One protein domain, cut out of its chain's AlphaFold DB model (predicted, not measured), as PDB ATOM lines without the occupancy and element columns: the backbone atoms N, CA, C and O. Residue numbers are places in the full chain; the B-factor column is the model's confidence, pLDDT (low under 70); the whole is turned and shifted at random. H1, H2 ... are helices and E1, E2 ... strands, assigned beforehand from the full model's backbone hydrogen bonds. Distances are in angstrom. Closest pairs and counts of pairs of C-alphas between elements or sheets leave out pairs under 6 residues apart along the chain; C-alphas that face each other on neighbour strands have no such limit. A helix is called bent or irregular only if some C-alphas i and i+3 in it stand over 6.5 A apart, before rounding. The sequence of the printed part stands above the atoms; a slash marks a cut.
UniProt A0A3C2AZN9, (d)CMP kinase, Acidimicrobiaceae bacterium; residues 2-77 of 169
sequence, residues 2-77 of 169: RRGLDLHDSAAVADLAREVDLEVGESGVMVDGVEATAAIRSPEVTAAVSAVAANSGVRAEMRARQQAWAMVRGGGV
ATOM      1  N   ARG A   2      90.549  34.975 -18.796       83.81
ATOM      2  CA  ARG A   2      90.889  34.559 -17.406       83.81
ATOM      3  C   ARG A   2      92.349  34.804 -16.997       83.81
ATOM      4  O   ARG A   2      92.606  35.176 -15.863       83.81
ATOM      5  N   ARG A   3      93.295  34.612 -17.926       84.75
ATOM      6  CA  ARG A   3      94.733  34.849 -17.696       84.75
ATOM      7  C   ARG A   3      95.164  36.318 -17.861       84.75
ATOM      8  O   ARG A   3      96.352  36.593 -17.818       84.75
ATOM      9  N   GLY A   4      94.231  37.249 -18.100       86.56
ATOM     10  CA  GLY A   4      94.524  38.689 -18.202       86.56
ATOM     11  C   GLY A   4      95.443  39.111 -19.357       86.56
ATOM     12  O   GLY A   4      95.930  40.233 -19.345       86.56
ATOM     13  N   LEU A   5      95.697  38.228 -20.329       88.75
ATOM     14  CA  LEU A   5      96.549  38.531 -21.480       88.75
ATOM     15  C   LEU A   5      95.924  39.592 -22.385       88.75
ATOM     16  O   LEU A   5      94.717  39.551 -22.650       88.75
ATOM     17  N   ASP A   6      96.777  40.472 -22.908       90.88
ATOM     18  CA  ASP A   6      96.439  41.337 -24.030       90.88
ATOM     19  C   ASP A   6      96.217  40.475 -25.281       90.88
ATOM     20  O   ASP A   6      97.098  39.729 -25.705       90.88
ATOM     21  N   LEU A   7      95.024  40.567 -25.871       89.06
ATOM     22  CA  LEU A   7      94.665  39.802 -27.067       89.06
ATOM     23  C   LEU A   7      95.417  40.271 -28.320       89.06
ATOM     24  O   LEU A   7      95.414  39.564 -29.327       89.06
ATOM     25  N   HIS A   8      96.048  41.445 -28.264       87.25
ATOM     26  CA  HIS A   8      96.872  41.979 -29.343       87.25
ATOM     27  C   HIS A   8      98.340  41.543 -29.251       87.25
ATOM     28  O   HIS A   8      99.066  41.662 -30.242       87.25
ATOM     29  N   ASP A   9      98.774  40.968 -28.123       94.25
ATOM     30  CA  ASP A   9     100.079  40.319 -28.024       94.25
ATOM     31  C   ASP A   9     100.034  38.969 -28.746       94.25
ATOM     32  O   ASP A   9      99.669  37.922 -28.202       94.25
ATOM     33  N   SER A  10     100.394  39.001 -30.027       93.12
ATOM     34  CA  SER A  10     100.284  37.828 -30.889       93.12
ATOM     35  C   SER A  10     101.170  36.666 -30.425       93.12
ATOM     36  O   SER A  10     100.784  35.510 -30.593       93.12
ATOM     37  N   ALA A  11     102.330  36.945 -29.827       95.25
ATOM     38  CA  ALA A  11     103.211  35.892 -29.333       95.25
ATOM     39  C   ALA A  11     102.607  35.237 -28.087       95.25
ATOM     40  O   ALA A  11     102.391  34.028 -28.076       95.25
ATOM     41  N   ALA A  12     102.220  36.037 -27.088       95.38
ATOM     42  CA  ALA A  12     101.652  35.511 -25.848       95.38
ATOM     43  C   ALA A  12     100.355  34.716 -26.078       95.38
ATOM     44  O   ALA A  12     100.130  33.679 -25.452       95.38
ATOM     45  N   VAL A  13      99.497  35.168 -26.999       95.88
ATOM     46  CA  VAL A  13      98.251  34.463 -27.334       95.88
ATOM     47  C   VAL A  13      98.526  33.143 -28.069       95.88
ATOM     48  O   VAL A  13      97.849  32.148 -27.803       95.88
ATOM     49  N   ALA A  14      99.514  33.104 -28.969       95.81
ATOM     50  CA  ALA A  14      99.899  31.876 -29.665       95.81
ATOM     51  C   ALA A  14     100.544  30.854 -28.716       95.81
ATOM     52  O   ALA A  14     100.277  29.657 -28.823       95.81
ATOM     53  N   ASP A  15     101.358  31.318 -27.769       96.69
ATOM     54  CA  ASP A  15     101.978  30.477 -26.744       96.69
ATOM     55  C   ASP A  15     100.908  29.859 -25.844       96.69
ATOM     56  O   ASP A  15     100.876  28.641 -25.669       96.69
ATOM     57  N   LEU A  16      99.944  30.668 -25.392       95.56
ATOM     58  CA  LEU A  16      98.811  30.167 -24.623       95.56
ATOM     59  C   LEU A  16      98.010  29.112 -25.397       95.56
ATOM     60  O   LEU A  16      97.617  28.102 -24.819       95.56
ATOM     61  N   ALA A  17      97.764  29.322 -26.692       95.56
ATOM     62  CA  ALA A  17      97.030  28.355 -27.508       95.56
ATOM     63  C   ALA A  17      97.721  26.984 -27.566       95.56
ATOM     64  O   ALA A  17      97.025  25.976 -27.650       95.56
ATOM     65  N   ARG A  18      99.059  26.941 -27.487       95.69
ATOM     66  CA  ARG A  18      99.843  25.696 -27.436       95.69
ATOM     67  C   ARG A  18      99.811  25.034 -26.061       95.69
ATOM     68  O   ARG A  18      99.808  23.812 -25.982       95.69
ATOM     69  N   GLU A  19      99.791  25.827 -24.996       95.38
ATOM     70  CA  GLU A  19      99.825  25.337 -23.613       95.38
ATOM     71  C   GLU A  19      98.472  24.859 -23.091       95.38
ATOM     72  O   GLU A  19      98.433  24.001 -22.212       95.38
ATOM     73  N   VAL A  20      97.376  25.438 -23.585       94.75
ATOM     74  CA  VAL A  20      96.029  25.108 -23.115       94.75
ATOM     75  C   VAL A  20      95.697  23.659 -23.432       94.75
ATOM     76  O   VAL A  20      95.808  23.216 -24.582       94.75
ATOM     77  N   ASP A  21      95.197  22.964 -22.418       93.88
ATOM     78  CA  ASP A  21      94.557  21.671 -22.593       93.88
ATOM     79  C   ASP A  21      93.121  21.889 -23.083       93.88
ATOM     80  O   ASP A  21      92.325  22.574 -22.435       93.88
ATOM     81  N   LEU A  22      92.813  21.375 -24.275       93.69
ATOM     82  CA  LEU A  22      91.528  21.573 -24.942       93.69
ATOM     83  C   LEU A  22      90.955  20.221 -25.332       93.69
ATOM     84  O   LEU A  22      91.464  19.567 -26.244       93.69
ATOM     85  N   GLU A  23      89.833  19.868 -24.719       92.06
ATOM     86  CA  GLU A  23      89.094  18.660 -25.057       92.06
ATOM     87  C   GLU A  23      87.755  19.036 -25.685       92.06
ATOM     88  O   GLU A  23      86.990  19.833 -25.137       92.06
ATOM     89  N   VAL A  24      87.467  18.452 -26.849       89.81
ATOM     90  CA  VAL A  24      86.198  18.619 -27.566       89.81
ATOM     91  C   VAL A  24      85.597  17.240 -27.802       89.81
ATOM     92  O   VAL A  24      86.179  16.403 -28.505       89.81
ATOM     93  N   GLY A  25      84.429  17.003 -27.213       85.50
ATOM     94  CA  GLY A  25      83.720  15.731 -27.291       85.50
ATOM     95  C   GLY A  25      82.206  15.899 -27.268       85.50
ATOM     96  O   GLY A  25      81.679  17.008 -27.267       85.50
ATOM     97  N   GLU A  26      81.495  14.773 -27.236       82.81
ATOM     98  CA  GLU A  26      80.024  14.744 -27.256       82.81
ATOM     99  C   GLU A  26      79.400  15.447 -26.043       82.81
ATOM    100  O   GLU A  26      78.350  16.073 -26.153       82.81
ATOM    101  N   SER A  27      80.071  15.386 -24.892       84.25
ATOM    102  CA  SER A  27      79.640  16.029 -23.649       84.25
ATOM    103  C   SER A  27      79.947  17.528 -23.587       84.25
ATOM    104  O   SER A  27      79.572  18.169 -22.607       84.25
ATOM    105  N   GLY A  28      80.615  18.092 -24.601       92.38
ATOM    106  CA  GLY A  28      80.942  19.511 -24.670       92.38
ATOM    107  C   GLY A  28      82.436  19.809 -24.799       92.38
ATOM    108  O   GLY A  28      83.200  19.033 -25.377       92.38
ATOM    109  N   VAL A  29      82.831  20.979 -24.296       94.56
ATOM    110  CA  VAL A  29      84.187  21.530 -24.398       94.56
ATOM    111  C   VAL A  29      84.774  21.752 -23.008       94.56
ATOM    112  O   VAL A  29      84.177  22.457 -22.191       94.56
ATOM    113  N   MET A  30      85.970  21.212 -22.774       95.50
ATOM    114  CA  MET A  30      86.768  21.443 -21.568       95.50
ATOM    115  C   MET A  30      88.017  22.254 -21.917       95.50
ATOM    116  O   MET A  30      88.655  22.012 -22.940       95.50
ATOM    117  N   VAL A  31      88.367  23.215 -21.061       94.94
ATOM    118  CA  VAL A  31      89.566  24.055 -21.192       94.94
ATOM    119  C   VAL A  31      90.321  24.046 -19.870       94.94
ATOM    120  O   VAL A  31      89.775  24.502 -18.862       94.94
ATOM    121  N   ASP A  32      91.556  23.542 -19.862       94.50
ATOM    122  CA  ASP A  32      92.377  23.356 -18.653       94.50
ATOM    123  C   ASP A  32      91.595  22.622 -17.537       94.50
ATOM    124  O   ASP A  32      91.578  23.039 -16.376       94.50
ATOM    125  N   GLY A  33      90.858  21.566 -17.906       93.75
ATOM    126  CA  GLY A  33      90.013  20.791 -16.988       93.75
ATOM    127  C   GLY A  33      88.734  21.494 -16.508       93.75
ATOM    128  O   GLY A  33      88.030  20.961 -15.649       93.75
ATOM    129  N   VAL A  34      88.394  22.671 -17.048       93.69
ATOM    130  CA  VAL A  34      87.178  23.419 -16.696       93.69
ATOM    131  C   VAL A  34      86.134  23.319 -17.804       93.69
ATOM    132  O   VAL A  34      86.426  23.604 -18.963       93.69
ATOM    133  N   GLU A  35      84.896  22.992 -17.427       95.44
ATOM    134  CA  GLU A  35      83.734  22.992 -18.325       95.44
ATOM    135  C   GLU A  35      83.530  24.389 -18.933       95.44
ATOM    136  O   GLU A  35      83.461  25.398 -18.220       95.44
ATOM    137  N   ALA A  36      83.499  24.456 -20.265       95.44
ATOM    138  CA  ALA A  36      83.500  25.705 -21.014       95.44
ATOM    139  C   ALA A  36      82.369  25.811 -22.051       95.44
ATOM    140  O   ALA A  36      82.224  26.867 -22.665       95.44
ATOM    141  N   THR A  37      81.536  24.786 -22.240       93.94
ATOM    142  CA  THR A  37      80.543  24.684 -23.329       93.94
ATOM    143  C   THR A  37      79.578  25.863 -23.381       93.94
ATOM    144  O   THR A  37      79.262  26.370 -24.462       93.94
ATOM    145  N   ALA A  38      79.097  26.323 -22.226       91.94
ATOM    146  CA  ALA A  38      78.254  27.515 -22.158       91.94
ATOM    147  C   ALA A  38      79.088  28.802 -22.263       91.94
ATOM    148  O   ALA A  38      78.723  29.732 -22.983       91.94
ATOM    149  N   ALA A  39      80.233  28.844 -21.577       91.31
ATOM    150  CA  ALA A  39      81.073  30.033 -21.471       91.31
ATOM    151  C   ALA A  39      81.647  30.487 -22.823       91.31
ATOM    152  O   ALA A  39      81.686  31.688 -23.084       91.31
ATOM    153  N   ILE A  40      82.033  29.558 -23.706       91.00
ATOM    154  CA  ILE A  40      82.564  29.887 -25.042       91.00
ATOM    155  C   ILE A  40      81.532  30.556 -25.960       91.00
ATOM    156  O   ILE A  40      81.900  31.139 -26.974       91.00
ATOM    157  N   ARG A  41      80.240  30.491 -25.609       87.19
ATOM    158  CA  ARG A  41      79.145  31.134 -26.350       87.19
ATOM    159  C   ARG A  41      78.748  32.493 -25.769       87.19
ATOM    160  O   ARG A  41      77.773  33.086 -26.226       87.19
ATOM    161  N   SER A  42      79.464  32.987 -24.757       87.56
ATOM    162  CA  SER A  42      79.144  34.268 -24.132       87.56
ATOM    163  C   SER A  42      79.385  35.448 -25.091       87.56
ATOM    164  O   SER A  42      80.213  35.355 -26.008       87.56
ATOM    165  N   PRO A  43      78.706  36.594 -24.878       85.19
ATOM    166  CA  PRO A  43      78.967  37.814 -25.644       85.19
ATOM    167  C   PRO A  43      80.427  38.277 -25.552       85.19
ATOM    168  O   PRO A  43      80.992  38.724 -26.543       85.19
ATOM    169  N   GLU A  44      81.053  38.113 -24.384       88.12
ATOM    170  CA  GLU A  44      82.456  38.469 -24.143       88.12
ATOM    171  C   GLU A  44      83.402  37.661 -25.047       88.12
ATOM    172  O   GLU A  44      84.245  38.229 -25.740       88.12
ATOM    173  N   VAL A  45      83.212  36.336 -25.116       90.25
ATOM    174  CA  VAL A  45      84.004  35.461 -25.998       90.25
ATOM    175  C   VAL A  45      83.719  35.774 -27.465       90.25
ATOM    176  O   VAL A  45      84.646  35.863 -28.269       90.25
ATOM    177  N   THR A  46      82.451  36.004 -27.810       85.38
ATOM    178  CA  THR A  46      82.028  36.354 -29.174       85.38
ATOM    179  C   THR A  46      82.674  37.658 -29.654       85.38
ATOM    180  O   THR A  46      83.059  37.757 -30.816       85.38
ATOM    181  N   ALA A  47      82.842  38.645 -28.771       84.75
ATOM    182  CA  ALA A  47      83.520  39.897 -29.095       84.75
ATOM    183  C   ALA A  47      85.042  39.719 -29.253       84.75
ATOM    184  O   ALA A  47      85.659  40.372 -30.094       84.75
ATOM    185  N   ALA A  48      85.651  38.819 -28.475       88.69
ATOM    186  CA  ALA A  48      87.096  38.589 -28.468       88.69
ATOM    187  C   ALA A  48      87.595  37.656 -29.591       88.69
ATOM    188  O   ALA A  48      88.746  37.767 -30.021       88.69
ATOM    189  N   VAL A  49      86.756  36.727 -30.068       88.88
ATOM    190  CA  VAL A  49      87.189  35.625 -30.947       88.88
ATOM    191  C   VAL A  49      87.807  36.109 -32.256       88.88
ATOM    192  O   VAL A  49      88.764  35.505 -32.727       88.88
ATOM    193  N   SER A  50      87.324  37.217 -32.827       83.62
ATOM    194  CA  SER A  50      87.848  37.742 -34.094       83.62
ATOM    195  C   SER A  50      89.317  38.152 -33.995       83.62
ATOM    196  O   SER A  50      90.083  37.847 -34.908       83.62
ATOM    197  N   ALA A  51      89.723  38.781 -32.887       86.69
ATOM    198  CA  ALA A  51      91.112  39.185 -32.662       86.69
ATOM    199  C   ALA A  51      92.027  37.963 -32.496       86.69
ATOM    200  O   ALA A  51      93.075  37.874 -33.132       86.69
ATOM    201  N   VAL A  52      91.590  36.977 -31.707       91.25
ATOM    202  CA  VAL A  52      92.350  35.739 -31.467       91.25
ATOM    203  C   VAL A  52      92.444  34.887 -32.737       91.25
ATOM    204  O   VAL A  52      93.511  34.377 -33.063       91.25
ATOM    205  N   ALA A  53      91.355  34.766 -33.496       88.25
ATOM    206  CA  ALA A  53      91.307  33.975 -34.725       88.25
ATOM    207  C   ALA A  53      92.095  34.600 -35.888       88.25
ATOM    208  O   ALA A  53      92.360  33.904 -36.868       88.25
ATOM    209  N   ALA A  54      92.459  35.885 -35.804       86.38
ATOM    210  CA  ALA A  54      93.348  36.545 -36.761       86.38
ATOM    211  C   ALA A  54      94.838  36.238 -36.505       86.38
ATOM    212  O   ALA A  54      95.675  36.504 -37.362       86.38
ATOM    213  N   ASN A  55      95.185  35.661 -35.351       91.75
ATOM    214  CA  ASN A  55      96.560  35.316 -35.008       91.75
ATOM    215  C   ASN A  55      97.017  34.043 -35.744       91.75
ATOM    216  O   ASN A  55      96.475  32.955 -35.538       91.75
ATOM    217  N   SER A  56      98.055  34.158 -36.574       91.56
ATOM    218  CA  SER A  56      98.571  33.052 -37.390       91.56
ATOM    219  C   SER A  56      99.126  31.880 -36.569       91.56
ATOM    220  O   SER A  56      98.948  30.728 -36.971       91.56
ATOM    221  N   GLY A  57      99.735  32.146 -35.409       95.06
ATOM    222  CA  GLY A  57     100.237  31.121 -34.490       95.06
ATOM    223  C   GLY A  57      99.106  30.309 -33.863       95.06
ATOM    224  O   GLY A  57      99.156  29.080 -33.857       95.06
ATOM    225  N   VAL A  58      98.026  30.981 -33.445       95.19
ATOM    226  CA  VAL A  58      96.804  30.308 -32.968       95.19
ATOM    227  C   VAL A  58      96.190  29.464 -34.078       95.19
ATOM    228  O   VAL A  58      95.844  28.307 -33.857       95.19
ATOM    229  N   ARG A  59      96.075  30.014 -35.293       93.38
ATOM    230  CA  ARG A  59      95.529  29.282 -36.443       93.38
ATOM    231  C   ARG A  59      96.353  28.030 -36.740       93.38
ATOM    232  O   ARG A  59      95.771  26.978 -36.975       93.38
ATOM    233  N   ALA A  60      97.683  28.126 -36.726       93.88
ATOM    234  CA  ALA A  60      98.563  26.981 -36.949       93.88
ATOM    235  C   ALA A  60      98.337  25.869 -35.917       93.88
ATOM    236  O   ALA A  60      98.161  24.714 -36.302       93.88
ATOM    237  N   GLU A  61      98.252  26.230 -34.638       96.25
ATOM    238  CA  GLU A  61      97.984  25.281 -33.559       96.25
ATOM    239  C   GLU A  61      96.597  24.633 -33.690       96.25
ATOM    240  O   GLU A  61      96.463  23.411 -33.638       96.25
ATOM    241  N   MET A  62      95.552  25.426 -33.944       95.25
ATOM    242  CA  MET A  62      94.192  24.901 -34.107       95.25
ATOM    243  C   MET A  62      94.073  23.959 -35.308       95.25
ATOM    244  O   MET A  62      93.367  22.954 -35.216       95.25
ATOM    245  N   ARG A  63      94.778  24.236 -36.413       94.81
ATOM    246  CA  ARG A  63      94.836  23.321 -37.563       94.81
ATOM    247  C   ARG A  63      95.474  21.987 -37.190       94.81
ATOM    248  O   ARG A  63      94.893  20.947 -37.492       94.81
ATOM    249  N   ALA A  64      96.618  22.015 -36.506       95.06
ATOM    250  CA  ALA A  64      97.304  20.799 -36.071       95.06
ATOM    251  C   ALA A  64      96.405  19.937 -35.165       95.06
ATOM    252  O   ALA A  64      96.292  18.729 -35.373       95.06
ATOM    253  N   ARG A  65      95.689  20.562 -34.218       94.88
ATOM    254  CA  ARG A  65      94.738  19.861 -33.336       94.88
ATOM    255  C   ARG A  65      93.566  19.244 -34.095       94.88
ATOM    256  O   ARG A  65      93.218  18.097 -33.834       94.88
ATOM    257  N   GLN A  66      92.974  19.968 -35.047       94.94
ATOM    258  CA  GLN A  66      91.873  19.450 -35.867       94.94
ATOM    259  C   GLN A  66      92.308  18.238 -36.701       94.94
ATOM    260  O   GLN A  66      91.609  17.225 -36.729       94.94
ATOM    261  N   GLN A  67      93.488  18.305 -37.327       94.75
ATOM    262  CA  GLN A  67      94.065  17.194 -38.090       94.75
ATOM    263  C   GLN A  67      94.331  15.969 -37.208       94.75
ATOM    264  O   GLN A  67      93.940  14.856 -37.566       94.75
ATOM    265  N   ALA A  68      94.927  16.169 -36.029       94.06
ATOM    266  CA  ALA A  68      95.156  15.093 -35.067       94.06
ATOM    267  C   ALA A  68      93.840  14.451 -34.594       94.06
ATOM    268  O   ALA A  68      93.734  13.224 -34.552       94.06
ATOM    269  N   TRP A  69      92.818  15.263 -34.303       92.62
ATOM    270  CA  TRP A  69      91.495  14.790 -33.891       92.62
ATOM    271  C   TRP A  69      90.853  13.881 -34.947       92.62
ATOM    272  O   TRP A  69      90.364  12.801 -34.613       92.62
ATOM    273  N   ALA A  70      90.907  14.277 -36.223       93.06
ATOM    274  CA  ALA A  70      90.362  13.485 -37.324       93.06
ATOM    275  C   ALA A  70      91.139  12.177 -37.530       93.06
ATOM    276  O   ALA A  70      90.538  11.121 -37.722       93.06
ATOM    277  N   MET A  71      92.472  12.233 -37.443       92.62
ATOM    278  CA  MET A  71      93.341  11.068 -37.618       92.62
ATOM    279  C   MET A  71      93.084   9.995 -36.554       92.62
ATOM    280  O   MET A  71      92.944   8.824 -36.892       92.62
ATOM    281  N   VAL A  72      92.967  10.386 -35.280       92.50
ATOM    282  CA  VAL A  72      92.694   9.453 -34.170       92.50
ATOM    283  C   VAL A  72      91.342   8.751 -34.334       92.50
ATOM    284  O   VAL A  72      91.192   7.603 -33.923       92.50
ATOM    285  N   ARG A  73      90.362   9.420 -34.949       90.81
ATOM    286  CA  ARG A  73      88.998   8.901 -35.139       90.81
ATOM    287  C   ARG A  73      88.783   8.180 -36.471       90.81
ATOM    288  O   ARG A  73      87.718   7.607 -36.672       90.81
ATOM    289  N   GLY A  74      89.774   8.190 -37.365       92.19
ATOM    290  CA  GLY A  74      89.645   7.618 -38.708       92.19
ATOM    291  C   GLY A  74      88.744   8.432 -39.644       92.19
ATOM    292  O   GLY A  74      88.206   7.878 -40.598       92.19
ATOM    293  N   GLY A  75      88.568   9.729 -39.376       90.75
ATOM    294  CA  GLY A  75      87.707  10.635 -40.137       90.75
ATOM    295  C   GLY A  75      86.726  11.412 -39.258       90.75
ATOM    296  O   GLY A  75      86.736  11.309 -38.031       90.75
ATOM    297  N   GLY A  76      85.876  12.219 -39.896       90.69
ATOM    298  CA  GLY A  76      84.810  12.948 -39.216       90.69
ATOM    299  C   GLY A  76      84.158  14.027 -40.076       90.69
ATOM    300  O   GLY A  76      84.688  14.423 -41.112       90.69
ATOM    301  N   VAL A  77      83.010  14.518 -39.609       91.88
ATOM    302  CA  VAL A  77      82.376  15.735 -40.128       91.88
ATOM    303  C   VAL A  77      82.930  16.914 -39.339       91.88
ATOM    304  O   VAL A  77      82.808  16.951 -38.116       91.88
TER     305      VAL A  77
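Overview. This is residues 2 to 77 of the 169 residues of the protein "(d)CMP kinase" of Acidimicrobiaceae bacterium (UniProt A0A3C2AZN9). The long helix H3 makes one side of an open frame, H1 packs beside its first part, H2 makes a corner near its start, and the small hairpin E1-E2 makes the opposite side. The printed part has 76 residues, mostly helix, in the order H1, E1, E2, H2, H3, with an antiparallel sheet E1 - E2. It is compact, radius of gyration of the C-alphas 13.1 A, spanning 37 by 25 by 20 A.

Arrangement. Start at H1, residues 10 to 19: it touches H3, residues 56 to 73, with residues 56 to 62 of H3 alone, closest C-alphas Ala 14 and Val 58, 4.8 A, at a shallow tilt of 22 degrees, the same way. In the hairpin of E1, residues 22 to 25, and E2, residues 28 to 31, N 23 and O 30 are within hydrogen-bond range, 3.0 A. H2, residues 43 to 53, only just irregular with C-alphas 47 and 50 7.0 A apart, is close to H3 but not clearly touching, closest C-alphas Ala 53 and Arg 59, 6.5 A. O i to N i+4 pairs are all within range in H1 and H3, 5 of 7 in H2.

Along the chain. Find C-alpha 10 at (100.284, 37.828, -30.889), where H1 begins. H3 runs 26.1 A to C-alpha 73 at (88.998, 8.901, -35.139).

Size, cuts and confidence. The printed part has no cut, the link E2 to H2 is long, and no printed residue is under 70 in pLDDT.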